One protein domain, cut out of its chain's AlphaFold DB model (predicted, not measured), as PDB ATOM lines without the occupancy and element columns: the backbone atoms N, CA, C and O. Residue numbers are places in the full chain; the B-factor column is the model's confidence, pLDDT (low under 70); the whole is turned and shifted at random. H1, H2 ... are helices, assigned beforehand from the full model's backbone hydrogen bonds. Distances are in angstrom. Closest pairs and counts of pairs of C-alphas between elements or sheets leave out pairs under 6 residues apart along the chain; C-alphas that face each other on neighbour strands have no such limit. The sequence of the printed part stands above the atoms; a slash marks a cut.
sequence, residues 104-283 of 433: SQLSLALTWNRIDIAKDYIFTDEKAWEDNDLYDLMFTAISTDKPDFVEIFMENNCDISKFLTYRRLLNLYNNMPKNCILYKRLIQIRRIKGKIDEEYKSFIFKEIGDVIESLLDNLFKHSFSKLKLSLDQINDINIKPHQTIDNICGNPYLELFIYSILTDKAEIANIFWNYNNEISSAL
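AT A GLANCE: This is residues 104 to 283 of the 433 residues of the protein "Transient receptor potential cation channel subfamily M member 2 isoform X1" of Brachionus plicatilis (UniProt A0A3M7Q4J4). What shape do these coordinates draw? Mostly short helices sit one after another along the longest axis: the hairpin of H1 and H2 at one end, the hairpin of H3 and H4 next, H6 and the hairpin of H11 and H12 in the middle, and H7 and H8 nearly at right angles at the other end. H10 packs on H6, and a long link leads from it back to H11. What is printed, and how spread is it? The printed part has 180 residues with thirteen named helices, H1 to H13 in chain order, and no named strand: all helix. It is compact, with a radius of gyration of the C-alphas of 17.1 A and spans of 56 by 38 by 32 A.

HOW THE PARTS SIT: How do the first helices stand? H1, residues 104 to 111, and H2, residues 115 to 122, are a hairpin, opposite ways at a shallow tilt of 6 degrees, their closest C-alphas those of Ala 109 and Ala 118, 6.1 A apart. H3, residues 131 to 143, and H4, residues 147 to 155, are another, at 23 degrees, closest at the C-alphas of Ala 141 and Val 150, 6.2 A. With residues 137 to 141 alone H3 only just touches H1, with 3 pairs of C-alphas within 8 A, the closest those of Ser 107 and Leu 137, 6.7 A. What follows? H6, residues 166 to 174, touches H10, residues 231 to 236, closest at the C-alphas of Arg 167 and Ile 234, 6.8 A. H7, residues 181 to 192, touches H8, residues 205 to 215, with residues 182 to 186 alone, about perpendicular at 75 degrees, closest at the C-alphas of Leu 186 and Glu 207, 7.1 A. H8 touches H9, residues 223 to 226, closest at the C-alphas of Lys 206 and Ser 225, 4.2 A. Where are the last helices? H11, residues 252 to 262, and H12, residues 266 to 276, are a hairpin at 23 degrees, closest at the C-alphas of Phe 257 and Ala 269, 5.0 A. H12 touches H4, closest at the C-alphas of Ile 268 and Pro 147, 5.0 A, and H11 touches H5, residues 160 to 163, closest at those of Pro 252 and Ser 161, 5.8 A. H13, residues 279 to 283, is close to H12 but not clearly touching, the C-alphas of Ser 281 and Trp 273 being 7.6 A apart. How are the backbones? H3 has 7 of 9 O i to N i+4 pairs within hydrogen-bond range, H5 and H9 are too short for such a pair, and in the other helices every pair is within range.

IN THESE COORDINATES: Where do the first and last helices lie? H1 begins at C-alpha 104 (37.799, -35.105, -6.850), and H13 ends at C-alpha 283 (14.610, -8.666, -25.007). Which helices are longer? From first to last C-alpha H3 measures 18.2 A, H7 16.5 A, H11 15.4 A, H8 15.3 A and H12 15.1 A.

THE WHOLE: How large is it, and is it cut? The C-alphas farthest apart, those of Glu 126 and Gly 194, are 57.4 A apart, and the printed part has no cut. Which links are long, and where is confidence low? The links H7 to H8, 12 residues, and H10 to H11, 15 residues, are long. The mean pLDDT of the printed part is 80.8, with 38 residues under 70: 125 to 128, 194 to 201 and 225 to 250.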
ATOM      1  N   SER A 104      37.263 -35.840  -8.002       82.50
ATOM      2  CA  SER A 104      37.799 -35.105  -6.850       82.50
ATOM      3  C   SER A 104      38.841 -34.078  -7.286       82.50
ATOM      4  O   SER A 104      38.864 -32.968  -6.758       82.50
ATOM      5  N   GLN A 105      39.653 -34.424  -8.289       82.88
ATOM      6  CA  GLN A 105      40.569 -33.497  -8.947       82.88
ATOM      7  C   GLN A 105      39.819 -32.309  -9.566       82.88
ATOM      8  O   GLN A 105      40.166 -31.155  -9.309       82.88
ATOM      9  N   LEU A 106      38.751 -32.584 -10.319       86.06
ATOM     10  CA  LEU A 106      37.946 -31.552 -10.967       86.06
ATOM     11  C   LEU A 106      37.185 -30.691  -9.954       86.06
ATOM     12  O   LEU A 106      37.146 -29.473 -10.084       86.06
ATOM     13  N   SER A 107      36.650 -31.299  -8.896       87.25
ATOM     14  CA  SER A 107      36.014 -30.588  -7.784       87.25
ATOM     15  C   SER A 107      36.998 -29.655  -7.071       87.25
ATOM     16  O   SER A 107      36.653 -28.519  -6.743       87.25
ATOM     17  N   LEU A 108      38.248 -30.085  -6.872       85.81
ATOM     18  CA  LEU A 108      39.283 -29.246  -6.274       85.81
ATOM     19  C   LEU A 108      39.648 -28.066  -7.189       85.81
ATOM     20  O   LEU A 108      39.664 -26.923  -6.736       85.81
ATOM     21  N   ALA A 109      39.869 -28.323  -8.481       87.06
ATOM     22  CA  ALA A 109      40.141 -27.271  -9.461       87.06
ATOM     23  C   ALA A 109      38.988 -26.257  -9.531       87.06
ATOM     24  O   ALA A 109      39.212 -25.045  -9.497       87.06
ATOM     25  N   LEU A 110      37.750 -26.759  -9.527       89.44
ATOM     26  CA  LEU A 110      36.545 -25.947  -9.501       89.44
ATOM     27  C   LEU A 110      36.475 -25.121  -8.224       89.44
ATOM     28  O   LEU A 110      36.288 -23.914  -8.309       89.44
ATOM     29  N   THR A 111      36.649 -25.707  -7.037       86.75
ATOM     30  CA  THR A 111      36.594 -24.962  -5.763       86.75
ATOM     31  C   THR A 111      37.613 -23.827  -5.710       86.75
ATOM     32  O   THR A 111      37.262 -22.751  -5.228       86.75
ATOM     33  N   TRP A 112      38.800 -24.019  -6.286       85.88
ATOM     34  CA  TRP A 112      39.873 -23.020  -6.333       85.88
ATOM     35  C   TRP A 112      39.777 -22.057  -7.524       85.88
ATOM     36  O   TRP A 112      40.588 -21.144  -7.626       85.88
ATOM     37  N   ASN A 113      38.782 -22.232  -8.397       88.12
ATOM     38  CA  ASN A 113      38.582 -21.431  -9.603       88.12
ATOM     39  C   ASN A 113      39.817 -21.395 -10.531       88.12
ATOM     40  O   ASN A 113      40.161 -20.353 -11.082       88.12
ATOM     41  N   ARG A 114      40.507 -22.535 -10.683       86.69
ATOM     42  CA  ARG A 114      41.687 -22.677 -11.554       86.69
ATOM     43  C   ARG A 114      41.350 -23.497 -12.786       86.69
ATOM     44  O   ARG A 114      41.521 -24.717 -12.818       86.69
ATOM     45  N   ILE A 115      40.814 -22.806 -13.783       86.38
ATOM     46  CA  ILE A 115      40.404 -23.408 -15.049       86.38
ATOM     47  C   ILE A 115      41.580 -23.898 -15.889       86.38
ATOM     48  O   ILE A 115      41.486 -24.937 -16.532       86.38
ATOM     49  N   ASP A 116      42.690 -23.175 -15.859       83.50
ATOM     50  CA  ASP A 116      43.930 -23.523 -16.546       83.50
ATOM     51  C   ASP A 116      44.387 -24.937 -16.178       83.50
ATOM     52  O   ASP A 116      44.655 -25.766 -17.041       83.50
ATOM     53  N   ILE A 117      44.337 -25.259 -14.885       80.50
ATOM     54  CA  ILE A 117      44.683 -26.589 -14.391       80.50
ATOM     55  C   ILE A 117      43.663 -27.639 -14.857       80.50
ATOM     56  O   ILE A 117      44.036 -28.770 -15.166       80.50
ATOM     57  N   ALA A 118      42.380 -27.281 -14.921       81.88
ATOM     58  CA  ALA A 118      41.351 -28.186 -15.415       81.88
ATOM     59  C   ALA A 118      41.526 -28.496 -16.913       81.88
ATOM     60  O   ALA A 118      41.494 -29.670 -17.278       81.88
ATOM     61  N   LYS A 119      41.763 -27.483 -17.761       82.44
ATOM     62  CA  LYS A 119      41.991 -27.668 -19.207       82.44
ATOM     63  C   LYS A 119      43.249 -28.489 -19.478       82.44
ATOM     64  O   LYS A 119      43.182 -29.465 -20.212       82.44
ATOM     65  N   ASP A 120      44.364 -28.136 -18.844       77.81
ATOM     66  CA  ASP A 120      45.664 -28.725 -19.179       77.81
ATOM     67  C   ASP A 120      45.850 -30.148 -18.623       77.81
ATOM     68  O   ASP A 120      46.554 -30.958 -19.227       77.81
ATOM     69  N   TYR A 121      45.255 -30.466 -17.463       72.06
ATOM     70  CA  TYR A 121      45.549 -31.714 -16.739       72.06
ATOM     71  C   TYR A 121      44.354 -32.647 -16.538       72.06
ATOM     72  O   TYR A 121      44.556 -33.835 -16.277       72.06
ATOM     73  N   ILE A 122      43.123 -32.135 -16.584       74.94
ATOM     74  CA  ILE A 122      41.926 -32.914 -16.234       74.94
ATOM     75  C   ILE A 122      41.135 -33.274 -17.493       74.94
ATOM     76  O   ILE A 122      40.769 -34.438 -17.662       74.94
ATOM     77  N   PHE A 123      40.929 -32.310 -18.387       75.31
ATOM     78  CA  PHE A 123      40.282 -32.500 -19.684       75.31
ATOM     79  C   PHE A 123      41.300 -32.877 -20.765       75.31
ATOM     80  O   PHE A 123      41.529 -32.133 -21.711       75.31
ATOM     81  N   THR A 124      41.928 -34.043 -20.613       73.12
ATOM     82  CA  THR A 124      42.779 -34.627 -21.658       73.12
ATOM     83  C   THR A 124      41.953 -35.505 -22.603       73.12
ATOM     84  O   THR A 124      41.036 -36.196 -22.153       73.12
ATOM     85  N   ASP A 125      42.309 -35.534 -23.895       60.88
ATOM     86  CA  ASP A 125      41.593 -36.255 -24.975       60.88
ATOM     87  C   ASP A 125      41.376 -37.763 -24.714       60.88
ATOM     88  O   ASP A 125      40.587 -38.426 -25.386       60.88
ATOM     89  N   GLU A 126      42.079 -38.328 -23.733       62.25
ATOM     90  CA  GLU A 126      42.054 -39.752 -23.394       62.25
ATOM     91  C   GLU A 126      40.961 -40.131 -22.373       62.25
ATOM     92  O   GLU A 126      40.696 -41.321 -22.184       62.25
ATOM     93  N   LYS A 127      40.310 -39.162 -21.706       67.50
ATOM     94  CA  LYS A 127      39.301 -39.428 -20.661       67.50
ATOM     95  C   LYS A 127      37.876 -39.150 -21.142       67.50
ATOM     96  O   LYS A 127      37.486 -38.006 -21.343       67.50
ATOM     97  N   ALA A 128      37.065 -40.205 -21.229       67.56
ATOM     98  CA  ALA A 128      35.617 -40.082 -21.386       67.56
ATOM     99  C   ALA A 128      34.959 -39.810 -20.022       67.56
ATOM    100  O   ALA A 128      35.172 -40.562 -19.070       67.56
ATOM    101  N   TRP A 129      34.164 -38.745 -19.934       76.06
ATOM    102  CA  TRP A 129      33.411 -38.382 -18.734       76.06
ATOM    103  C   TRP A 129      32.000 -38.964 -18.782       76.06
ATOM    104  O   TRP A 129      31.362 -38.960 -19.833       76.06
ATOM    105  N   GLU A 130      31.500 -39.443 -17.643       76.19
ATOM    106  CA  GLU A 130      30.086 -39.781 -17.512       76.19
ATOM    107  C   GLU A 130      29.256 -38.519 -17.245       76.19
ATOM    108  O   GLU A 130      29.588 -37.696 -16.389       76.19
ATOM    109  N   ASP A 131      28.124 -38.408 -17.943       71.94
ATOM    110  CA  ASP A 131      27.157 -37.312 -17.819       71.94
ATOM    111  C   ASP A 131      26.772 -37.013 -16.356       71.94
ATOM    112  O   ASP A 131      26.704 -35.858 -15.935       71.94
ATOM    113  N   ASN A 132      26.536 -38.058 -15.554       77.19
ATOM    114  CA  ASN A 132      26.067 -37.908 -14.176       77.19
ATOM    115  C   ASN A 132      27.096 -37.238 -13.259       77.19
ATOM    116  O   ASN A 132      26.706 -36.443 -12.402       77.19
ATOM    117  N   ASP A 133      28.382 -37.526 -13.461       78.94
ATOM    118  CA  ASP A 133      29.467 -36.975 -12.650       78.94
ATOM    119  C   ASP A 133      29.691 -35.490 -12.960       78.94
ATOM    120  O   ASP A 133      29.921 -34.678 -12.058       78.94
ATOM    121  N   LEU A 134      29.564 -35.113 -14.236       85.62
ATOM    122  CA  LEU A 134      29.667 -33.722 -14.674       85.62
ATOM    123  C   LEU A 134      28.504 -32.874 -14.167       85.62
ATOM    124  O   LEU A 134      28.689 -31.699 -13.859       85.62
ATOM    125  N   TYR A 135      27.312 -33.450 -14.023       89.12
ATOM    126  CA  TYR A 135      26.142 -32.695 -13.607       89.12
ATOM    127  C   TYR A 135      26.254 -32.082 -12.203       89.12
ATOM    128  O   TYR A 135      25.846 -30.939 -12.001       89.12
ATOM    129  N   ASP A 136      26.796 -32.793 -11.218       88.12
ATOM    130  CA  ASP A 136      26.908 -32.244  -9.859       88.12
ATOM    131  C   ASP A 136      27.982 -31.145  -9.784       88.12
ATOM    132  O   ASP A 136      27.842 -30.150  -9.058       88.12
ATOM    133  N   LEU A 137      29.018 -31.262 -10.617       89.88
ATOM    134  CA  LEU A 137      30.039 -30.233 -10.795       89.88
ATOM    135  C   LEU A 137      29.487 -29.016 -11.542       89.88
ATOM    136  O   LEU A 137      29.721 -27.894 -11.098       89.88
ATOM    137  N   MET A 138      28.679 -29.219 -12.586       92.00
ATOM    138  CA  MET A 138      27.950 -28.166 -13.300       92.00
ATOM    139  C   MET A 138      27.023 -27.400 -12.352       92.00
ATOM    140  O   MET A 138      27.054 -26.171 -12.298       92.00
ATOM    141  N   PHE A 139      26.250 -28.107 -11.521       91.69
ATOM    142  CA  PHE A 139      25.415 -27.479 -10.495       91.69
ATOM    143  C   PHE A 139      26.246 -26.617  -9.533       91.69
ATOM    144  O   PHE A 139      25.840 -25.508  -9.175       91.69
ATOM    145  N   THR A 140      27.420 -27.106  -9.129       91.56
ATOM    146  CA  THR A 140      28.330 -26.381  -8.234       91.56
ATOM    147  C   THR A 140      28.964 -25.166  -8.923       91.56
ATOM    148  O   THR A 140      29.045 -24.102  -8.305       91.56
ATOM    149  N   ALA A 141      29.358 -25.279 -10.196       93.12
ATOM    150  CA  ALA A 141      29.888 -24.176 -11.006       93.12
ATOM    151  C   ALA A 141      28.864 -23.047 -11.141       93.12
ATOM    152  O   ALA A 141      29.157 -21.903 -10.801       93.12
ATOM    153  N   ILE A 142      27.631 -23.390 -11.532       93.69
ATOM    154  CA  ILE A 142      26.535 -22.426 -11.658       93.69
ATOM    155  C   ILE A 142      26.225 -21.799 -10.297       93.69
ATOM    156  O   ILE A 142      26.083 -20.583 -10.196       93.69
ATOM    157  N   SER A 143      26.147 -22.593  -9.222       92.19
ATOM    158  CA  SER A 143      25.842 -22.081  -7.876       92.19
ATOM    159  C   SER A 143      26.907 -21.106  -7.364       92.19
ATOM    160  O   SER A 143      26.551 -20.072  -6.803       92.19
ATOM    161  N   THR A 144      28.189 -21.417  -7.588       91.44
ATOM    162  CA  THR A 144      29.342 -20.636  -7.097       91.44
ATOM    163  C   THR A 144      29.838 -19.556  -8.059       91.44
ATOM    164  O   THR A 144      30.866 -18.952  -7.774       91.44
ATOM    165  N   ASP A 145      29.094 -19.295  -9.138       92.31
ATOM    166  CA  ASP A 145      29.369 -18.245 -10.127       92.31
ATOM    167  C   ASP A 145      30.735 -18.393 -10.823       92.31
ATOM    168  O   ASP A 145      31.593 -17.518 -10.765       92.31
ATOM    169  N   LYS A 146      30.959 -19.563 -11.436       93.94
ATOM    170  CA  LYS A 146      32.204 -19.910 -12.146       93.94
ATOM    171  C   LYS A 146      31.942 -20.119 -13.641       93.94
ATOM    172  O   LYS A 146      31.792 -21.270 -14.059       93.94
ATOM    173  N   PRO A 147      31.855 -19.040 -14.438       94.44
ATOM    174  CA  PRO A 147      31.459 -19.101 -15.844       94.44
ATOM    175  C   PRO A 147      32.423 -19.920 -16.693       94.44
ATOM    176  O   PRO A 147      31.974 -20.778 -17.447       94.44
ATOM    177  N   ASP A 148      33.728 -19.759 -16.492       93.25
ATOM    178  CA  ASP A 148      34.711 -20.457 -17.319       93.25
ATOM    179  C   ASP A 148      34.588 -21.997 -17.202       93.25
ATOM    180  O   ASP A 148      34.768 -22.735 -18.171       93.25
ATOM    181  N   PHE A 149      34.239 -22.507 -16.013       92.38
ATOM    182  CA  PHE A 149      33.975 -23.938 -15.815       92.38
ATOM    183  C   PHE A 149      32.666 -24.384 -16.470       92.38
ATOM    184  O   PHE A 149      32.606 -25.494 -16.995       92.38
ATOM    185  N   VAL A 150      31.627 -23.541 -16.450       93.12
ATOM    186  CA  VAL A 150      30.367 -23.820 -17.158       93.12
ATOM    187  C   VAL A 150      30.638 -23.955 -18.654       93.12
ATOM    188  O   VAL A 150      30.178 -24.919 -19.255       93.12
ATOM    189  N   GLU A 151      31.432 -23.053 -19.234       92.06
ATOM    190  CA  GLU A 151      31.810 -23.102 -20.649       92.06
ATOM    191  C   GLU A 151      32.541 -24.404 -20.997       92.06
ATOM    192  O   GLU A 151      32.108 -25.118 -21.898       92.06
ATOM    193  N   ILE A 152      33.557 -24.799 -20.219       89.62
ATOM    194  CA  ILE A 152      34.240 -26.089 -20.426       89.62
ATOM    195  C   ILE A 152      33.273 -27.263 -20.368       89.62
ATOM    196  O   ILE A 152      33.364 -28.186 -21.176       89.62
ATOM    197  N   PHE A 153      32.391 -27.301 -19.371       90.06
ATOM    198  CA  PHE A 153      31.474 -28.428 -19.233       90.06
ATOM    199  C   PHE A 153      30.515 -28.504 -20.426       90.06
ATOM    200  O   PHE A 153      30.177 -29.602 -20.864       90.06
ATOM    201  N   MET A 154      30.137 -27.357 -20.992       88.88
ATOM    202  CA  MET A 154      29.361 -27.289 -22.225       88.88
ATOM    203  C   MET A 154      30.152 -27.749 -23.455       88.88
ATOM    204  O   MET A 154      29.629 -28.534 -24.245       88.88
ATOM    205  N   GLU A 155      31.413 -27.333 -23.596       87.19
ATOM    206  CA  GLU A 155      32.322 -27.799 -24.658       87.19
ATOM    207  C   GLU A 155      32.530 -29.324 -24.607       87.19
ATOM    208  O   GLU A 155      32.630 -29.978 -25.643       87.19
ATOM    209  N   ASN A 156      32.518 -29.911 -23.406       85.00
ATOM    210  CA  ASN A 156      32.652 -31.352 -23.178       85.00
ATOM    211  C   ASN A 156      31.318 -32.130 -23.273       85.00
ATOM    212  O   ASN A 156      31.199 -33.219 -22.714       85.00
ATOM    213  N   ASN A 157      30.325 -31.608 -24.006       81.25
ATOM    214  CA  ASN A 157      29.032 -32.250 -24.297       81.25
ATOM    215  C   ASN A 157      28.147 -32.562 -23.074       81.25
ATOM    216  O   ASN A 157      27.364 -33.512 -23.105       81.25
ATOM    217  N   CYS A 158      28.208 -31.757 -22.009       84.81
ATOM    218  CA  CYS A 158      27.247 -31.871 -20.911       84.81
ATOM    219  C   CYS A 158      25.816 -31.579 -21.407       84.81
ATOM    220  O   CYS A 158      25.467 -30.438 -21.710       84.81
ATOM    221  N   ASP A 159      24.960 -32.602 -21.450       85.06
ATOM    222  CA  ASP A 159      23.577 -32.469 -21.916       85.06
ATOM    223  C   ASP A 159      22.718 -31.689 -20.906       85.06
ATOM    224  O   ASP A 159      22.261 -32.226 -19.889       85.06
ATOM    225  N   ILE A 160      22.468 -30.406 -21.195       87.50
ATOM    226  CA  ILE A 160      21.656 -29.534 -20.333       87.50
ATOM    227  C   ILE A 160      20.231 -30.069 -20.155       87.50
ATOM    228  O   ILE A 160      19.652 -29.928 -19.074       87.50
ATOM    229  N   SER A 161      19.668 -30.718 -21.175       83.81
ATOM    230  CA  SER A 161      18.287 -31.207 -21.138       83.81
ATOM    231  C   SER A 161      18.109 -32.311 -20.096       83.81
ATOM    232  O   SER A 161      17.102 -32.364 -19.390       83.81
ATOM    233  N   LYS A 162      19.125 -33.166 -19.939       83.31
ATOM    234  CA  LYS A 162      19.167 -34.190 -18.885       83.31
ATOM    235  C   LYS A 162      19.648 -33.633 -17.548       83.31
ATOM    236  O   LYS A 162      19.179 -34.078 -16.497       83.31
ATOM    237  N   PHE A 163      20.573 -32.672 -17.571       86.94
ATOM    238  CA  PHE A 163      21.079 -32.006 -16.376       86.94
ATOM    239  C   PHE A 163      19.952 -31.331 -15.589       86.94
ATOM    240  O   PHE A 163      19.868 -31.497 -14.365       86.94
ATOM    241  N   LEU A 164      19.105 -30.559 -16.275       86.25
ATOM    242  CA  LEU A 164      18.162 -29.654 -15.638       86.25
ATOM    243  C   LEU A 164      16.850 -30.369 -15.284       86.25
ATOM    244  O   LEU A 164      15.970 -30.607 -16.108       86.25
ATOM    245  N   THR A 165      16.708 -30.684 -13.999       83.38
ATOM    246  CA  THR A 165      15.497 -31.276 -13.413       83.38
ATOM    247  C   THR A 165      14.794 -30.275 -12.498       83.38
ATOM    248  O   THR A 165      15.427 -29.343 -11.994       83.38
ATOM    249  N   TYR A 166      13.505 -30.491 -12.195       78.25
ATOM    250  CA  TYR A 166      12.751 -29.639 -11.253       78.25
ATOM    251  C   TYR A 166      13.478 -29.442  -9.923       78.25
ATOM    252  O   TYR A 166      13.514 -28.341  -9.378       78.25
ATOM    253  N   ARG A 167      14.083 -30.521  -9.412       80.19
ATOM    254  CA  ARG A 167      14.827 -30.509  -8.156       80.19
ATOM    255  C   ARG A 167      16.076 -29.642  -8.255       80.19
ATOM    256  O   ARG A 167      16.299 -28.817  -7.375       80.19
ATOM    257  N   ARG A 168      16.880 -29.801  -9.313       86.81
ATOM    258  CA  ARG A 168      18.102 -29.005  -9.506       86.81
ATOM    259  C   ARG A 168      17.778 -27.534  -9.716       86.81
ATOM    260  O   ARG A 168      18.371 -26.704  -9.040       86.81
ATOM    261  N   LEU A 169      16.792 -27.213 -10.547       88.00
ATOM    262  CA  LEU A 169      16.392 -25.827 -10.777       88.00
ATOM    263  C   LEU A 169      15.888 -25.158  -9.492       88.00
ATOM    264  O   LEU A 169      16.319 -24.058  -9.152       88.00
ATOM    265  N   LEU A 170      15.032 -25.836  -8.722       86.38
ATOM    266  CA  LEU A 170      14.549 -25.276  -7.462       86.38
ATOM    267  C   LEU A 170      15.670 -25.155  -6.420       86.38
ATOM    268  O   LEU A 170      15.698 -24.186  -5.663       86.38
ATOM    269  N   ASN A 171      16.620 -26.094  -6.398       88.69
ATOM    270  CA  ASN A 171      17.817 -25.985  -5.566       88.69
ATOM    271  C   ASN A 171      18.691 -24.789  -5.974       88.69
ATOM    272  O   ASN A 171      19.182 -24.091  -5.092       88.69
ATOM    273  N   LEU A 172      18.847 -24.504  -7.272       91.00
ATOM    274  CA  LEU A 172      19.581 -23.329  -7.757       91.00
ATOM    275  C   LEU A 172      18.944 -22.023  -7.264       91.00
ATOM    276  O   LEU A 172      19.650 -21.154  -6.751       91.00
ATOM    277  N   TYR A 173      17.615 -21.896  -7.364       89.75
ATOM    278  CA  TYR A 173      16.888 -20.726  -6.856       89.75
ATOM    279  C   TYR A 173      16.950 -20.597  -5.329       89.75
ATOM    280  O   TYR A 173      17.001 -19.489  -4.805       89.75
ATOM    281  N   ASN A 174      16.972 -21.713  -4.598       88.75
ATOM    282  CA  ASN A 174      17.090 -21.684  -3.139       88.75
ATOM    283  C   ASN A 174      18.519 -21.397  -2.648       88.75
ATOM    284  O   ASN A 174      18.680 -20.812  -1.580       88.75
ATOM    285  N   ASN A 175      19.539 -21.738  -3.439       87.75
ATOM    286  CA  ASN A 175      20.949 -21.473  -3.140       87.75
ATOM    287  C   ASN A 175      21.449 -20.128  -3.704       87.75
ATOM    288  O   ASN A 175      22.656 -19.919  -3.826       87.75
ATOM    289  N   MET A 176      20.547 -19.212  -4.069       87.62
ATOM    290  CA  MET A 176      20.933 -17.915  -4.623       87.62
ATOM    291  C   MET A 176      21.620 -17.001  -3.584       87.62
ATOM    292  O   MET A 176      21.318 -17.079  -2.387       87.62
ATOM    293  N   PRO A 177      22.504 -16.085  -4.022       85.38
ATOM    294  CA  PRO A 177      23.127 -15.106  -3.136       85.38
ATOM    295  C   PRO A 177      22.088 -14.211  -2.442       85.38
ATOM    296  O   PRO A 177      21.211 -13.645  -3.086       85.38
ATOM    297  N   LYS A 178      22.189 -14.017  -1.120       85.44
ATOM    298  CA  LYS A 178      21.205 -13.217  -0.349       85.44
ATOM    299  C   LYS A 178      21.185 -11.728  -0.720       85.44
ATOM    300  O   LYS A 178      20.231 -11.018  -0.409       85.44
ATOM    301  N   ASN A 179      22.257 -11.236  -1.335       82.44
ATOM    302  CA  ASN A 179      22.382  -9.865  -1.823       82.44
ATOM    303  C   ASN A 179      21.691  -9.642  -3.178       82.44
ATOM    304  O   ASN A 179      21.480  -8.475  -3.526       82.44
ATOM    305  N   CYS A 180      21.314 -10.706  -3.901       85.19
ATOM    306  CA  CYS A 180      20.702 -10.583  -5.220       85.19
ATOM    307  C   CYS A 180      19.316  -9.918  -5.152       85.19
ATOM    308  O   CYS A 180      18.605  -9.963  -4.137       85.19
ATOM    309  N   ILE A 181      18.932  -9.272  -6.253       85.12
ATOM    310  CA  ILE A 181      17.685  -8.501  -6.349       85.12
ATOM    311  C   ILE A 181      16.469  -9.427  -6.246       85.12
ATOM    312  O   ILE A 181      15.509  -9.098  -5.540       85.12
ATOM    313  N   LEU A 182      16.533 -10.618  -6.855       88.06
ATOM    314  CA  LEU A 182      15.486 -11.634  -6.751       88.06
ATOM    315  C   LEU A 182      15.202 -12.016  -5.289       88.06
ATOM    316  O   LEU A 182      14.046 -11.985  -4.862       88.06
ATOM    317  N   TYR A 183      16.241 -12.312  -4.500       87.94
ATOM    318  CA  TYR A 183      16.097 -12.665  -3.086       87.94
ATOM    319  C   TYR A 183      15.451 -11.524  -2.296       87.94
ATOM    320  O   TYR A 183      14.461 -11.731  -1.589       87.94
ATOM    321  N   LYS A 184      15.955 -10.293  -2.464       86.31
ATOM    322  CA  LYS A 184      15.392  -9.101  -1.810       86.31
ATOM    323  C   LYS A 184      13.904  -8.931  -2.133       86.31
ATOM    324  O   LYS A 184      13.115  -8.680  -1.221       86.31
ATOM    325  N   ARG A 185      13.502  -9.128  -3.393       85.75
ATOM    326  CA  ARG A 185      12.096  -9.049  -3.821       85.75
ATOM    327  C   ARG A 185      11.219 -10.150  -3.241       85.75
ATOM    328  O   ARG A 185      10.133  -9.857  -2.744       85.75
ATOM    329  N   LEU A 186      11.678 -11.398  -3.260       87.12
ATOM    330  CA  LEU A 186      10.926 -12.516  -2.687       87.12
ATOM    331  C   LEU A 186      10.650 -12.294  -1.194       87.12
ATOM    332  O   LEU A 186       9.520 -12.469  -0.734       87.12
ATOM    333  N   ILE A 187      11.650 -11.820  -0.446       85.25
ATOM    334  CA  ILE A 187      11.484 -11.478   0.970       85.25
ATOM    335  C   ILE A 187      10.535 -10.288   1.160       85.25
ATOM    336  O   ILE A 187       9.668 -10.340   2.034       85.25
ATOM    337  N   GLN A 188      10.630  -9.239   0.337       83.50
ATOM    338  CA  GLN A 188       9.682  -8.118   0.377       83.50
ATOM    339  C   GLN A 188       8.234  -8.587   0.168       83.50
ATOM    340  O   GLN A 188       7.352  -8.214   0.940       83.50
ATOM    341  N   ILE A 189       7.984  -9.465  -0.808       83.12
ATOM    342  CA  ILE A 189       6.648 -10.015  -1.072       83.12
ATOM    343  C   ILE A 189       6.150 -10.863   0.106       83.12
ATOM    344  O   ILE A 189       4.986 -10.740   0.494       83.12
ATOM    345  N   ARG A 190       7.010 -11.693   0.716       84.81
ATOM    346  CA  ARG A 190       6.652 -12.467   1.921       84.81
ATOM    347  C   ARG A 190       6.287 -11.559   3.098       84.81
ATOM    348  O   ARG A 190       5.293 -11.824   3.777       84.81
ATOM    349  N   ARG A 191       7.028 -10.459   3.291       81.50
ATOM    350  CA  ARG A 191       6.741  -9.443   4.320       81.50
ATOM    351  C   ARG A 191       5.393  -8.764   4.089       81.50
ATOM    352  O   ARG A 191       4.600  -8.680   5.020       81.50
ATOM    353  N   ILE A 192       5.095  -8.354   2.854       81.94
ATOM    354  CA  ILE A 192       3.809  -7.730   2.494       81.94
ATOM    355  C   ILE A 192       2.638  -8.700   2.712       81.94
ATOM    356  O   ILE A 192       1.588  -8.299   3.207       81.94
ATOM    357  N   LYS A 193       2.818  -9.990   2.402       80.88
ATOM    358  CA  LYS A 193       1.802 -11.038   2.619       80.88
ATOM    359  C   LYS A 193       1.652 -11.461   4.094       80.88
ATOM    360  O   LYS A 193       0.889 -12.383   4.370       80.88
ATOM    361  N   GLY A 194       2.359 -10.825   5.035       69.62
ATOM    362  CA  GLY A 194       2.258 -11.104   6.474       69.62
ATOM    363  C   GLY A 194       2.886 -12.430   6.921       69.62
ATOM    364  O   GLY A 194       2.614 -12.894   8.024       69.62
ATOM    365  N   LYS A 195       3.730 -13.055   6.089       67.50
ATOM    366  CA  LYS A 195       4.375 -14.355   6.352       67.50
ATOM    367  C   LYS A 195       5.762 -14.180   6.985       67.50
ATOM    368  O   LYS A 195       6.768 -14.571   6.402       67.50
ATOM    369  N   ILE A 196       5.827 -13.533   8.149       57.41
ATOM    370  CA  ILE A 196       7.102 -13.114   8.769       57.41
ATOM    371  C   ILE A 196       7.918 -14.322   9.273       57.41
ATOM    372  O   ILE A 196       9.135 -14.337   9.117       57.41
ATOM    373  N   ASP A 197       7.261 -15.380   9.753       56.16
ATOM    374  CA  ASP A 197       7.933 -16.593  10.251       56.16
ATOM    375  C   ASP A 197       8.508 -17.491   9.129       56.16
ATOM    376  O   ASP A 197       9.221 -18.457   9.400       56.16
ATOM    377  N   GLU A 198       8.218 -17.195   7.854       60.50
ATOM    378  CA  GLU A 198       8.636 -18.005   6.695       60.50
ATOM    379  C   GLU A 198       9.938 -17.517   6.030       60.50
ATOM    380  O   GLU A 198      10.279 -17.988   4.947       60.50
ATOM    381  N   GLU A 199      10.696 -16.604   6.651       58.03
ATOM    382  CA  GLU A 199      11.973 -16.100   6.098       58.03
ATOM    383  C   GLU A 199      13.018 -17.223   5.907       58.03
ATOM    384  O   GLU A 199      13.863 -17.130   5.022       58.03
ATOM    385  N   TYR A 200      12.902 -18.325   6.662       59.41
ATOM    386  CA  TYR A 200      13.795 -19.494   6.591       59.41
ATOM    387  C   TYR A 200      13.242 -20.676   5.785       59.41
ATOM    388  O   TYR A 200      13.928 -21.687   5.641       59.41
ATOM    389  N   LYS A 201      12.007 -20.589   5.271       69.94
ATOM    390  CA  LYS A 201      11.451 -21.649   4.419       69.94
ATOM    391  C   LYS A 201      11.955 -21.498   2.990       69.94
ATOM    392  O   LYS A 201      12.046 -20.382   2.474       69.94
ATOM    393  N   SER A 202      12.205 -22.632   2.343       79.56
ATOM    394  CA  SER A 202      12.533 -22.685   0.920       79.56
ATOM    395  C   SER A 202      11.483 -21.958   0.071       79.56
ATOM    396  O   SER A 202      10.297 -21.892   0.406       79.56
ATOM    397  N   PHE A 203      11.932 -21.341  -1.015       84.44
ATOM    398  CA  PHE A 203      11.078 -20.738  -2.027       84.44
ATOM    399  C   PHE A 203      10.396 -21.818  -2.867       84.44
ATOM    400  O   PHE A 203      10.938 -22.903  -3.095       84.44
ATOM    401  N   ILE A 204       9.185 -21.497  -3.317       84.25
ATOM    402  CA  ILE A 204       8.330 -22.343  -4.157       84.25
ATOM    403  C   ILE A 204       8.332 -21.753  -5.568       84.25
ATOM    404  O   ILE A 204       8.337 -20.529  -5.712       84.25
ATOM    405  N   PHE A 205       8.240 -22.594  -6.605       84.06
ATOM    406  CA  PHE A 205       8.155 -22.134  -8.000       84.06
ATOM    407  C   PHE A 205       7.104 -21.044  -8.215       84.06
ATOM    408  O   PHE A 205       7.405 -20.040  -8.849       84.06
ATOM    409  N   LYS A 206       5.914 -21.174  -7.620       83.50
ATOM    410  CA  LYS A 206       4.883 -20.136  -7.700       83.50
ATOM    411  C   LYS A 206       5.367 -18.751  -7.253       83.50
ATOM    412  O   LYS A 206       5.033 -17.767  -7.895       83.50
ATOM    413  N   GLU A 207       6.130 -18.659  -6.164       85.69
ATOM    414  CA  GLU A 207       6.624 -17.363  -5.674       85.69
ATOM    415  C   GLU A 207       7.640 -16.751  -6.643       85.69
ATOM    416  O   GLU A 207       7.633 -15.544  -6.852       85.69
ATOM    417  N   ILE A 208       8.478 -17.592  -7.256       87.62
ATOM    418  CA  ILE A 208       9.453 -17.178  -8.271       87.62
ATOM    419  C   ILE A 208       8.723 -16.722  -9.542       87.62
ATOM    420  O   ILE A 208       9.015 -15.648 -10.058       87.62
ATOM    421  N   GLY A 209       7.731 -17.490  -9.999       87.25
ATOM    422  CA  GLY A 209       6.883 -17.150 -11.142       87.25
ATOM    423  C   GLY A 209       6.159 -15.816 -10.959       87.25
ATOM    424  O   GLY A 209       6.275 -14.955 -11.823       87.25
ATOM    425  N   ASP A 210       5.525 -15.595  -9.801       85.94
ATOM    426  CA  ASP A 210       4.860 -14.325  -9.470       85.94
ATOM    427  C   ASP A 210       5.842 -13.126  -9.564       85.94
ATOM    428  O   ASP A 210       5.461 -12.030  -9.982       85.94
ATOM    429  N   VAL A 211       7.117 -13.307  -9.183       88.31
ATOM    430  CA  VAL A 211       8.145 -12.252  -9.296       88.31
ATOM    431  C   VAL A 211       8.563 -12.013 -10.742       88.31
ATOM    432  O   VAL A 211       8.712 -10.855 -11.131       88.31
ATOM    433  N   ILE A 212       8.752 -13.077 -11.526       88.38
ATOM    434  CA  ILE A 212       9.099 -12.974 -12.948       88.38
ATOM    435  C   ILE A 212       7.986 -12.245 -13.703       88.38
ATOM    436  O   ILE A 212       8.264 -11.286 -14.418       88.38
ATOM    437  N   GLU A 213       6.726 -12.621 -13.478       88.12
ATOM    438  CA  GLU A 213       5.566 -11.943 -14.072       88.12
ATOM    439  C   GLU A 213       5.540 -10.459 -13.697       88.12
ATOM    440  O   GLU A 213       5.373  -9.603 -14.561       88.12
ATOM    441  N   SER A 214       5.806 -10.136 -12.428       87.69
ATOM    442  CA  SER A 214       5.880  -8.748 -11.972       87.69
ATOM    443  C   SER A 214       7.049  -7.956 -12.571       87.69
ATOM    444  O   SER A 214       6.950  -6.732 -12.624       87.69
ATOM    445  N   LEU A 215       8.162  -8.594 -12.943       87.12
ATOM    446  CA  LEU A 215       9.289  -7.938 -13.623       87.12
ATOM    447  C   LEU A 215       9.008  -7.717 -15.115       87.12
ATOM    448  O   LEU A 215       9.555  -6.798 -15.715       87.12
ATOM    449  N   LEU A 216       8.144  -8.546 -15.699       86.19
ATOM    450  CA  LEU A 216       7.770  -8.518 -17.112       86.19
ATOM    451  C   LEU A 216       6.369  -7.921 -17.322       86.19
ATOM    452  O   LEU A 216       5.656  -8.327 -18.237       86.19
ATOM    453  N   ASP A 217       5.962  -6.989 -16.454       82.62
ATOM    454  CA  ASP A 217       4.705  -6.226 -16.521       82.62
ATOM    455  C   ASP A 217       3.424  -7.075 -16.672       82.62
ATOM    456  O   ASP A 217       2.406  -6.617 -17.188       82.62
ATOM    457  N   ASN A 218       3.449  -8.318 -16.180       82.44
ATOM    458  CA  ASN A 218       2.381  -9.315 -16.302       82.44
ATOM    459  C   ASN A 218       1.924  -9.570 -17.750       82.44
ATOM    460  O   ASN A 218       0.762  -9.918 -17.977       82.44
ATOM    461  N   LEU A 219       2.823  -9.415 -18.729       77.44
ATOM    462  CA  LEU A 219       2.512  -9.658 -20.142       77.44
ATOM    463  C   LEU A 219       2.078 -11.098 -20.408       77.44
ATOM    464  O   LEU A 219       1.205 -11.348 -21.236       77.44
ATOM    465  N   PHE A 220       2.669 -12.046 -19.685       78.25
ATOM    466  CA  PHE A 220       2.340 -13.457 -19.786       78.25
ATOM    467  C   PHE A 220       2.401 -14.129 -18.420       78.25
ATOM    468  O   PHE A 220       2.996 -13.610 -17.477       78.25
ATOM    469  N   LYS A 221       1.780 -15.308 -18.326       76.50
ATOM    470  CA  LYS A 221       1.867 -16.154 -17.135       76.50
ATOM    471  C   LYS A 221       3.021 -17.127 -17.275       76.50
ATOM    472  O   LYS A 221       2.988 -17.972 -18.170       76.50
ATOM    473  N   HIS A 222       3.993 -17.041 -16.376       78.56
ATOM    474  CA  HIS A 222       5.122 -17.959 -16.367       78.56
ATOM    475  C   HIS A 222       4.638 -19.383 -16.061       78.56
ATOM    476  O   HIS A 222       3.699 -19.599 -15.283       78.56
ATOM    477  N   SER A 223       5.304 -20.382 -16.637       72.94
ATOM    478  CA  SER A 223       5.066 -21.809 -16.363       72.94
ATOM    479  C   SER A 223       5.082 -22.108 -14.852       72.94
ATOM    480  O   SER A 223       4.220 -22.818 -14.328       72.94
ATOM    481  N   PHE A 224       6.008 -21.473 -14.132       73.75
ATOM    482  CA  PHE A 224       6.201 -21.596 -12.684       73.75
ATOM    483  C   PHE A 224       5.007 -21.159 -11.837       73.75
ATOM    484  O   PHE A 224       4.755 -21.758 -10.793       73.75
ATOM    485  N   SER A 225       4.223 -20.176 -12.276       69.50
ATOM    486  CA  SER A 225       3.094 -19.647 -11.497       69.50
ATOM    487  C   SER A 225       1.958 -20.664 -11.346       69.50
ATOM    488  O   SER A 225       1.165 -20.610 -10.398       69.50
ATOM    489  N   LYS A 226       1.904 -21.654 -12.248       69.00
ATOM    490  CA  LYS A 226       0.981 -22.796 -12.182       69.00
ATOM    491  C   LYS A 226       1.454 -23.874 -11.192       69.00
ATOM    492  O   LYS A 226       0.644 -24.693 -10.755       69.00
ATOM    493  N   LEU A 227       2.729 -23.865 -10.791       68.94
ATOM    494  CA  LEU A 227       3.359 -24.908  -9.978       68.94
ATOM    495  C   LEU A 227       3.401 -24.543  -8.492       68.94
ATOM    496  O   LEU A 227       4.228 -23.762  -8.024       68.94
ATOM    497  N   LYS A 228       2.549 -25.200  -7.703       64.50
ATOM    498  CA  LYS A 228       2.609 -25.162  -6.233       64.50
ATOM    499  C   LYS A 228       3.522 -26.267  -5.688       64.50
ATOM    500  O   LYS A 228       3.084 -27.039  -4.848       64.50
ATOM    501  N   LEU A 229       4.742 -26.378  -6.213       66.00
ATOM    502  CA  LEU A 229       5.712 -27.400  -5.807       66.00
ATOM    503  C   LEU A 229       6.787 -26.780  -4.909       66.00
ATOM    504  O   LEU A 229       7.530 -25.904  -5.359       66.00
ATOM    505  N   SER A 230       6.853 -27.215  -3.648       63.12
ATOM    506  CA  SER A 230       7.967 -26.911  -2.738       63.12
ATOM    507  C   SER A 230       9.056 -27.990  -2.801       63.12
ATOM    508  O   SER A 230       8.802 -29.109  -3.247       63.12
ATOM    509  N   LEU A 231      10.266 -27.675  -2.320       64.19
ATOM    510  CA  LEU A 231      11.360 -28.655  -2.229       64.19
ATOM    511  C   LEU A 231      10.975 -29.883  -1.398       64.19
ATOM    512  O   LEU A 231      11.281 -31.004  -1.793       64.19
ATOM    513  N   ASP A 232      10.265 -29.678  -0.290       60.84
ATOM    514  CA  ASP A 232       9.845 -30.764   0.601       60.84
ATOM    515  C   ASP A 232       8.876 -31.717  -0.115       60.84
ATOM    516  O   ASP A 232       9.052 -32.929  -0.089       60.84
ATOM    517  N   GLN A 233       7.929 -31.168  -0.883       63.03
ATOM    518  CA  GLN A 233       7.007 -31.965  -1.695       63.03
ATOM    519  C   GLN A 233       7.722 -32.713  -2.825       63.03
ATOM    520  O   GLN A 233       7.358 -33.842  -3.132       63.03
ATOM    521  N   ILE A 234       8.738 -32.113  -3.447       63.22
ATOM    522  CA  ILE A 234       9.528 -32.769  -4.501       63.22
ATOM    523  C   ILE A 234      10.380 -33.912  -3.929       63.22
ATOM    524  O   ILE A 234      10.610 -34.894  -4.628       63.22
ATOM    525  N   ASN A 235      10.845 -33.794  -2.684       63.28
ATOM    526  CA  ASN A 235      11.611 -34.844  -2.014       63.28
ATOM    527  C   ASN A 235      10.720 -35.992  -1.510       63.28
ATOM    528  O   ASN A 235      11.155 -37.142  -1.546       63.28
ATOM    529  N   ASP A 236       9.495 -35.690  -1.065       57.09
ATOM    530  CA  ASP A 236       8.538 -36.675  -0.540       57.09
ATOM    531  C   ASP A 236       7.795 -37.439  -1.641       57.09
ATOM    532  O   ASP A 236       7.469 -38.622  -1.497       57.09
ATOM    533  N   ILE A 237       7.509 -36.783  -2.767       57.09
ATOM    534  CA  ILE A 237       7.005 -37.484  -3.938       57.09
ATOM    535  C   ILE A 237       8.206 -38.235  -4.524       57.09
ATOM    536  O   ILE A 237       9.184 -37.624  -4.938       57.09
ATOM    537  N   ASN A 238       8.109 -39.564  -4.626       48.34
ATOM    538  CA  ASN A 238       8.976 -40.424  -5.447       48.34
ATOM    539  C   ASN A 238       8.823 -40.087  -6.954       48.34
ATOM    540  O   ASN A 238       8.626 -40.961  -7.803       48.34
ATOM    541  N   ILE A 239       8.856 -38.800  -7.316       51.22
ATOM    542  CA  ILE A 239       9.082 -38.348  -8.677       51.22
ATOM    543  C   ILE A 239      10.445 -38.921  -9.004       51.22
ATOM    544  O   ILE A 239      11.443 -38.561  -8.380       51.22
ATOM    545  N   LYS A 240      10.471 -39.872  -9.940       46.22
ATOM    546  CA  LYS A 240      11.721 -40.401 -10.476       46.22
ATOM    547  C   LYS A 240      12.629 -39.190 -10.727       46.22
ATOM    548  O   LYS A 240      12.169 -38.276 -11.416       46.22
ATOM    549  N   PRO A 241      13.869 -39.160 -10.211       47.06
ATOM    550  CA  PRO A 241      14.770 -38.003 -10.295       47.06
ATOM    551  C   PRO A 241      15.112 -37.558 -11.734       47.06
ATOM    552  O   PRO A 241      15.896 -36.637 -11.920       47.06
ATOM    553  N   HIS A 242      14.494 -38.179 -12.742       46.72
ATOM    554  CA  HIS A 242      14.674 -37.979 -14.172       46.72
ATOM    555  C   HIS A 242      13.406 -37.498 -14.901       46.72
ATOM    556  O   HIS A 242      13.332 -37.636 -16.118       46.72
ATOM    557  N   GLN A 243      12.377 -36.969 -14.219       53.59
ATOM    558  CA  GLN A 243      11.389 -36.166 -14.953       53.59
ATOM    559  C   GLN A 243      12.062 -34.856 -15.373       53.59
ATOM    560  O   GLN A 243      12.243 -33.952 -14.555       53.59
ATOM    561  N   THR A 244      12.476 -34.807 -16.640       51.94
ATOM    562  CA  THR A 244      13.050 -33.630 -17.286       51.94
ATOM    563  C   THR A 244      12.031 -32.493 -17.321       51.94
ATOM    564  O   THR A 244      10.806 -32.695 -17.263       51.94
ATOM    565  N   ILE A 245      12.557 -31.271 -17.352       55.53
ATOM    566  CA  ILE A 245      11.771 -30.036 -17.393       55.53
ATOM    567  C   ILE A 245      10.901 -29.949 -18.654       55.53
ATOM    568  O   ILE A 245       9.868 -29.285 -18.606       55.53
ATOM    569  N   ASP A 246      11.220 -30.732 -19.690       50.88
ATOM    570  CA  ASP A 246      10.508 -30.854 -20.971       50.88
ATOM    571  C   ASP A 246       8.985 -31.040 -20.837       50.88
ATOM    572  O   ASP A 246       8.222 -30.724 -21.748       50.88
ATOM    573  N   ASN A 247       8.514 -31.569 -19.703       52.72
ATOM    574  CA  ASN A 247       7.086 -31.760 -19.451       52.72
ATOM    575  C   ASN A 247       6.338 -30.486 -18.999       52.72
ATOM    576  O   ASN A 247       5.106 -30.529 -18.957       52.72
ATOM    577  N   ILE A 248       7.027 -29.395 -18.623       52.16
ATOM    578  CA  ILE A 248       6.402 -28.154 -18.113       52.16
ATOM    579  C   ILE A 248       7.061 -26.856 -18.627       52.16
ATOM    580  O   ILE A 248       6.322 -25.903 -18.881       52.16
ATOM    581  N   CYS A 249       8.386 -26.792 -18.808       56.72
ATOM    582  CA  CYS A 249       9.044 -25.669 -19.496       56.72
ATOM    583  C   CYS A 249       9.708 -26.164 -20.780       56.72
ATOM    584  O   CYS A 249      10.350 -27.211 -20.779       56.72
ATOM    585  N   GLY A 250       9.529 -25.418 -21.872       68.62
ATOM    586  CA  GLY A 250       9.950 -25.849 -23.205       68.62
ATOM    587  C   GLY A 250      11.465 -25.988 -23.346       68.62
ATOM    588  O   GLY A 250      11.932 -26.993 -23.872       68.62
ATOM    589  N   ASN A 251      12.230 -25.012 -22.846       82.00
ATOM    590  CA  ASN A 251      13.650 -24.884 -23.159       82.00
ATOM    591  C   ASN A 251      14.532 -24.790 -21.889       82.00
ATOM    592  O   ASN A 251      14.532 -23.760 -21.209       82.00
ATOM    593  N   PRO A 252      15.314 -25.838 -21.565       87.81
ATOM    594  CA  PRO A 252      16.233 -25.855 -20.423       87.81
ATOM    595  C   PRO A 252      17.299 -24.746 -20.436       87.81
ATOM    596  O   PRO A 252      17.641 -24.209 -19.381       87.81
ATOM    597  N   TYR A 253      17.805 -24.373 -21.616       89.75
ATOM    598  CA  TYR A 253      18.804 -23.310 -21.764       89.75
ATOM    599  C   TYR A 253      18.214 -21.952 -21.391       89.75
ATOM    600  O   TYR A 253      18.840 -21.176 -20.670       89.75
ATOM    601  N   LEU A 254      16.979 -21.698 -21.826       89.19
ATOM    602  CA  LEU A 254      16.251 -20.478 -21.498       89.19
ATOM    603  C   LEU A 254      16.025 -20.344 -19.986       89.19
ATOM    604  O   LEU A 254      16.209 -19.264 -19.430       89.19
ATOM    605  N   GLU A 255      15.671 -21.430 -19.298       88.81
ATOM    606  CA  GLU A 255      15.441 -21.397 -17.849       88.81
ATOM    607  C   GLU A 255      16.725 -21.115 -17.057       88.81
ATOM    608  O   GLU A 255      16.714 -20.342 -16.094       88.81
ATOM    609  N   LEU A 256      17.854 -21.695 -17.477       92.12
ATOM    610  CA  LEU A 256      19.163 -21.392 -16.895       92.12
ATOM    611  C   LEU A 256      19.627 -19.968 -17.211       92.12
ATOM    612  O   LEU A 256      20.227 -19.313 -16.356       92.12
ATOM    613  N   PHE A 257      19.313 -19.466 -18.401       93.56
ATOM    614  CA  PHE A 257      19.558 -18.083 -18.784       93.56
ATOM    615  C   PHE A 257      18.760 -17.100 -17.911       93.56
ATOM    616  O   PHE A 257      19.349 -16.201 -17.308       93.56
ATOM    617  N   ILE A 258      17.449 -17.319 -17.753       91.75
ATOM    618  CA  ILE A 258      16.583 -16.515 -16.876       91.75
ATOM    619  C   ILE A 258      17.087 -16.578 -15.430       91.75
ATOM    620  O   ILE A 258      17.230 -15.538 -14.789       91.75
ATOM    621  N   TYR A 259      17.423 -17.769 -14.922       92.50
ATOM    622  CA  TYR A 259      18.023 -17.924 -13.593       92.50
ATOM    623  C   TYR A 259      19.298 -17.080 -13.435       92.50
ATOM    624  O   TYR A 259      19.467 -16.391 -12.425       92.50
ATOM    625  N   SER A 260      20.185 -17.114 -14.428       93.62
ATOM    626  CA  SER A 260      21.471 -16.409 -14.386       93.62
ATOM    627  C   SER A 260      21.276 -14.893 -14.360       93.62
ATOM    628  O   SER A 260      21.885 -14.215 -13.538       93.62
ATOM    629  N   ILE A 261      20.346 -14.363 -15.160       92.94
ATOM    630  CA  ILE A 261      19.989 -12.935 -15.131       92.94
ATOM    631  C   ILE A 261      19.383 -12.550 -13.783       92.94
ATOM    632  O   ILE A 261      19.793 -11.564 -13.173       92.94
ATOM    633  N   LEU A 262      18.430 -13.340 -13.281       91.25
ATOM    634  CA  LEU A 262      17.745 -13.022 -12.028       91.25
ATOM    635  C   LEU A 262      18.670 -13.081 -10.800       91.25
ATOM    636  O   LEU A 262      18.396 -12.460  -9.769       91.25
ATOM    637  N   THR A 263      19.748 -13.859 -10.887       89.94
ATOM    638  CA  THR A 263      20.752 -13.998  -9.825       89.94
ATOM    639  C   THR A 263      21.982 -13.115 -10.011       89.94
ATOM    640  O   THR A 263      22.890 -13.213  -9.190       89.94
ATOM    641  N   ASP A 264      21.964 -12.212 -10.998       88.75
ATOM    642  CA  ASP A 264      23.037 -11.254 -11.304       88.75
ATOM    643  C   ASP A 264      24.360 -11.902 -11.759       88.75
ATOM    644  O   ASP A 264      25.452 -11.443 -11.440       88.75
ATOM    645  N   LYS A 265      24.262 -13.004 -12.510       91.38
ATOM    646  CA  LYS A 265      25.394 -13.772 -13.051       91.38
ATOM    647  C   LYS A 265      25.531 -13.525 -14.552       91.38
ATOM    648  O   LYS A 265      25.189 -14.378 -15.375       91.38
ATOM    649  N   ALA A 266      25.970 -12.320 -14.917       91.12
ATOM    650  CA  ALA A 266      25.965 -11.847 -16.305       91.12
ATOM    651  C   ALA A 266      26.844 -12.690 -17.251       91.12
ATOM    652  O   ALA A 266      26.448 -12.945 -18.388       91.12
ATOM    653  N   GLU A 267      28.007 -13.155 -16.790       92.94
ATOM    654  CA  GLU A 267      28.921 -13.978 -17.594       92.94
ATOM    655  C   GLU A 267      28.326 -15.362 -17.892       92.94
ATOM    656  O   GLU A 267      28.319 -15.800 -19.041       92.94
ATOM    657  N   ILE A 268      27.708 -16.005 -16.898       94.50
ATOM    658  CA  ILE A 268      26.997 -17.278 -17.090       94.50
ATOM    659  C   ILE A 268      25.778 -17.096 -18.005       94.50
ATOM    660  O   ILE A 268      25.516 -17.932 -18.872       94.50
ATOM    661  N   ALA A 269      25.051 -15.984 -17.864       94.50
ATOM    662  CA  ALA A 269      23.949 -15.656 -18.761       94.50
ATOM    663  C   ALA A 269      24.424 -15.526 -20.221       94.50
ATOM    664  O   ALA A 269      23.747 -16.009 -21.124       94.50
ATOM    665  N   ASN A 270      25.609 -14.955 -20.464       93.56
ATOM    666  CA  ASN A 270      26.175 -14.878 -21.813       93.56
ATOM    667  C   ASN A 270      26.426 -16.262 -22.417       93.56
ATOM    668  O   ASN A 270      26.100 -16.476 -23.582       93.56
ATOM    669  N   ILE A 271      26.947 -17.199 -21.622       93.38
ATOM    670  CA  ILE A 271      27.191 -18.575 -22.067       93.38
ATOM    671  C   ILE A 271      25.872 -19.220 -22.498       93.38
ATOM    672  O   ILE A 271      25.754 -19.667 -23.635       93.38
ATOM    673  N   PHE A 272      24.843 -19.215 -21.644       93.31
ATOM    674  CA  PHE A 272      23.557 -19.832 -21.997       93.31
ATOM    675  C   PHE A 272      22.831 -19.115 -23.138       93.31
ATOM    676  O   PHE A 272      22.132 -19.768 -23.915       93.31
ATOM    677  N   TRP A 273      23.025 -17.802 -23.285       92.94
ATOM    678  CA  TRP A 273      22.503 -17.066 -24.430       92.94
ATOM    679  C   TRP A 273      23.115 -17.558 -25.743       92.94
ATOM    680  O   TRP A 273      22.356 -17.807 -26.672       92.94
ATOM    681  N   ASN A 274      24.433 -17.791 -25.796       91.44
ATOM    682  CA  ASN A 274      25.117 -18.288 -26.999       91.44
ATOM    683  C   ASN A 274      24.597 -19.660 -27.471       91.44
ATOM    684  O   ASN A 274      24.703 -19.981 -28.653       91.44
ATOM    685  N   TYR A 275      24.049 -20.477 -26.565       88.19
ATOM    686  CA  TYR A 275      23.446 -21.769 -26.913       88.19
ATOM    687  C   TYR A 275      21.963 -21.662 -27.297       88.19
ATOM    688  O   TYR A 275      21.490 -22.479 -28.083       88.19
ATOM    689  N   ASN A 276      21.224 -20.678 -26.769       84.62
ATOM    690  CA  ASN A 276      19.806 -20.484 -27.091       84.62
ATOM    691  C   ASN A 276      19.589 -19.613 -28.346       84.62
ATOM    692  O   ASN A 276      18.757 -19.929 -29.187       84.62
ATOM    693  N   ASN A 277      20.331 -18.506 -28.463       81.56
ATOM    694  CA  ASN A 277      20.283 -17.506 -29.543       81.56
ATOM    695  C   ASN A 277      18.879 -16.981 -29.912       81.56
ATOM    696  O   ASN A 277      18.646 -16.525 -31.030       81.56
ATOM    697  N   GLU A 278      17.926 -16.990 -28.977       87.06
ATOM    698  CA  GLU A 278      16.578 -16.471 -29.227       87.06
ATOM    699  C   GLU A 278      16.486 -14.958 -28.989       87.06
ATOM    700  O   GLU A 278      16.873 -14.453 -27.929       87.06
ATOM    701  N   ILE A 279      15.867 -14.234 -29.928       91.69
ATOM    702  CA  ILE A 279      15.635 -12.778 -29.844       91.69
ATOM    703  C   ILE A 279      14.825 -12.414 -28.587       91.69
ATOM    704  O   ILE A 279      15.151 -11.461 -27.879       91.69
ATOM    705  N   SER A 280      13.795 -13.199 -28.266       89.69
ATOM    706  CA  SER A 280      12.947 -13.009 -27.081       89.69
ATOM    707  C   SER A 280      13.735 -13.062 -25.776       89.69
ATOM    708  O   SER A 280      13.499 -12.243 -24.889       89.69
ATOM    709  N   SER A 281      14.704 -13.976 -25.668       91.56
ATOM    710  CA  SER A 281      15.551 -14.099 -24.479       91.56
ATOM    711  C   SER A 281      16.368 -12.822 -24.239       91.56
ATOM    712  O   SER A 281      16.381 -12.288 -23.130       91.56
ATOM    713  N   ALA A 282      16.945 -12.246 -25.295       93.81
ATOM    714  CA  ALA A 282      17.688 -10.993 -25.220       93.81
ATOM    715  C   ALA A 282      16.796  -9.795 -24.834       93.81
ATOM    716  O   ALA A 282      17.185  -8.978 -23.998       93.81
ATOM    717  N   LEU A 283      15.572  -9.715 -25.371       92.75
ATOM    718  CA  LEU A 283      14.610  -8.666 -25.007       92.75
ATOM    719  C   LEU A 283      14.174  -8.759 -23.534       92.75
ATOM    720  O   LEU A 283      14.070  -7.738 -22.851       92.75
TER     721      LEU A 283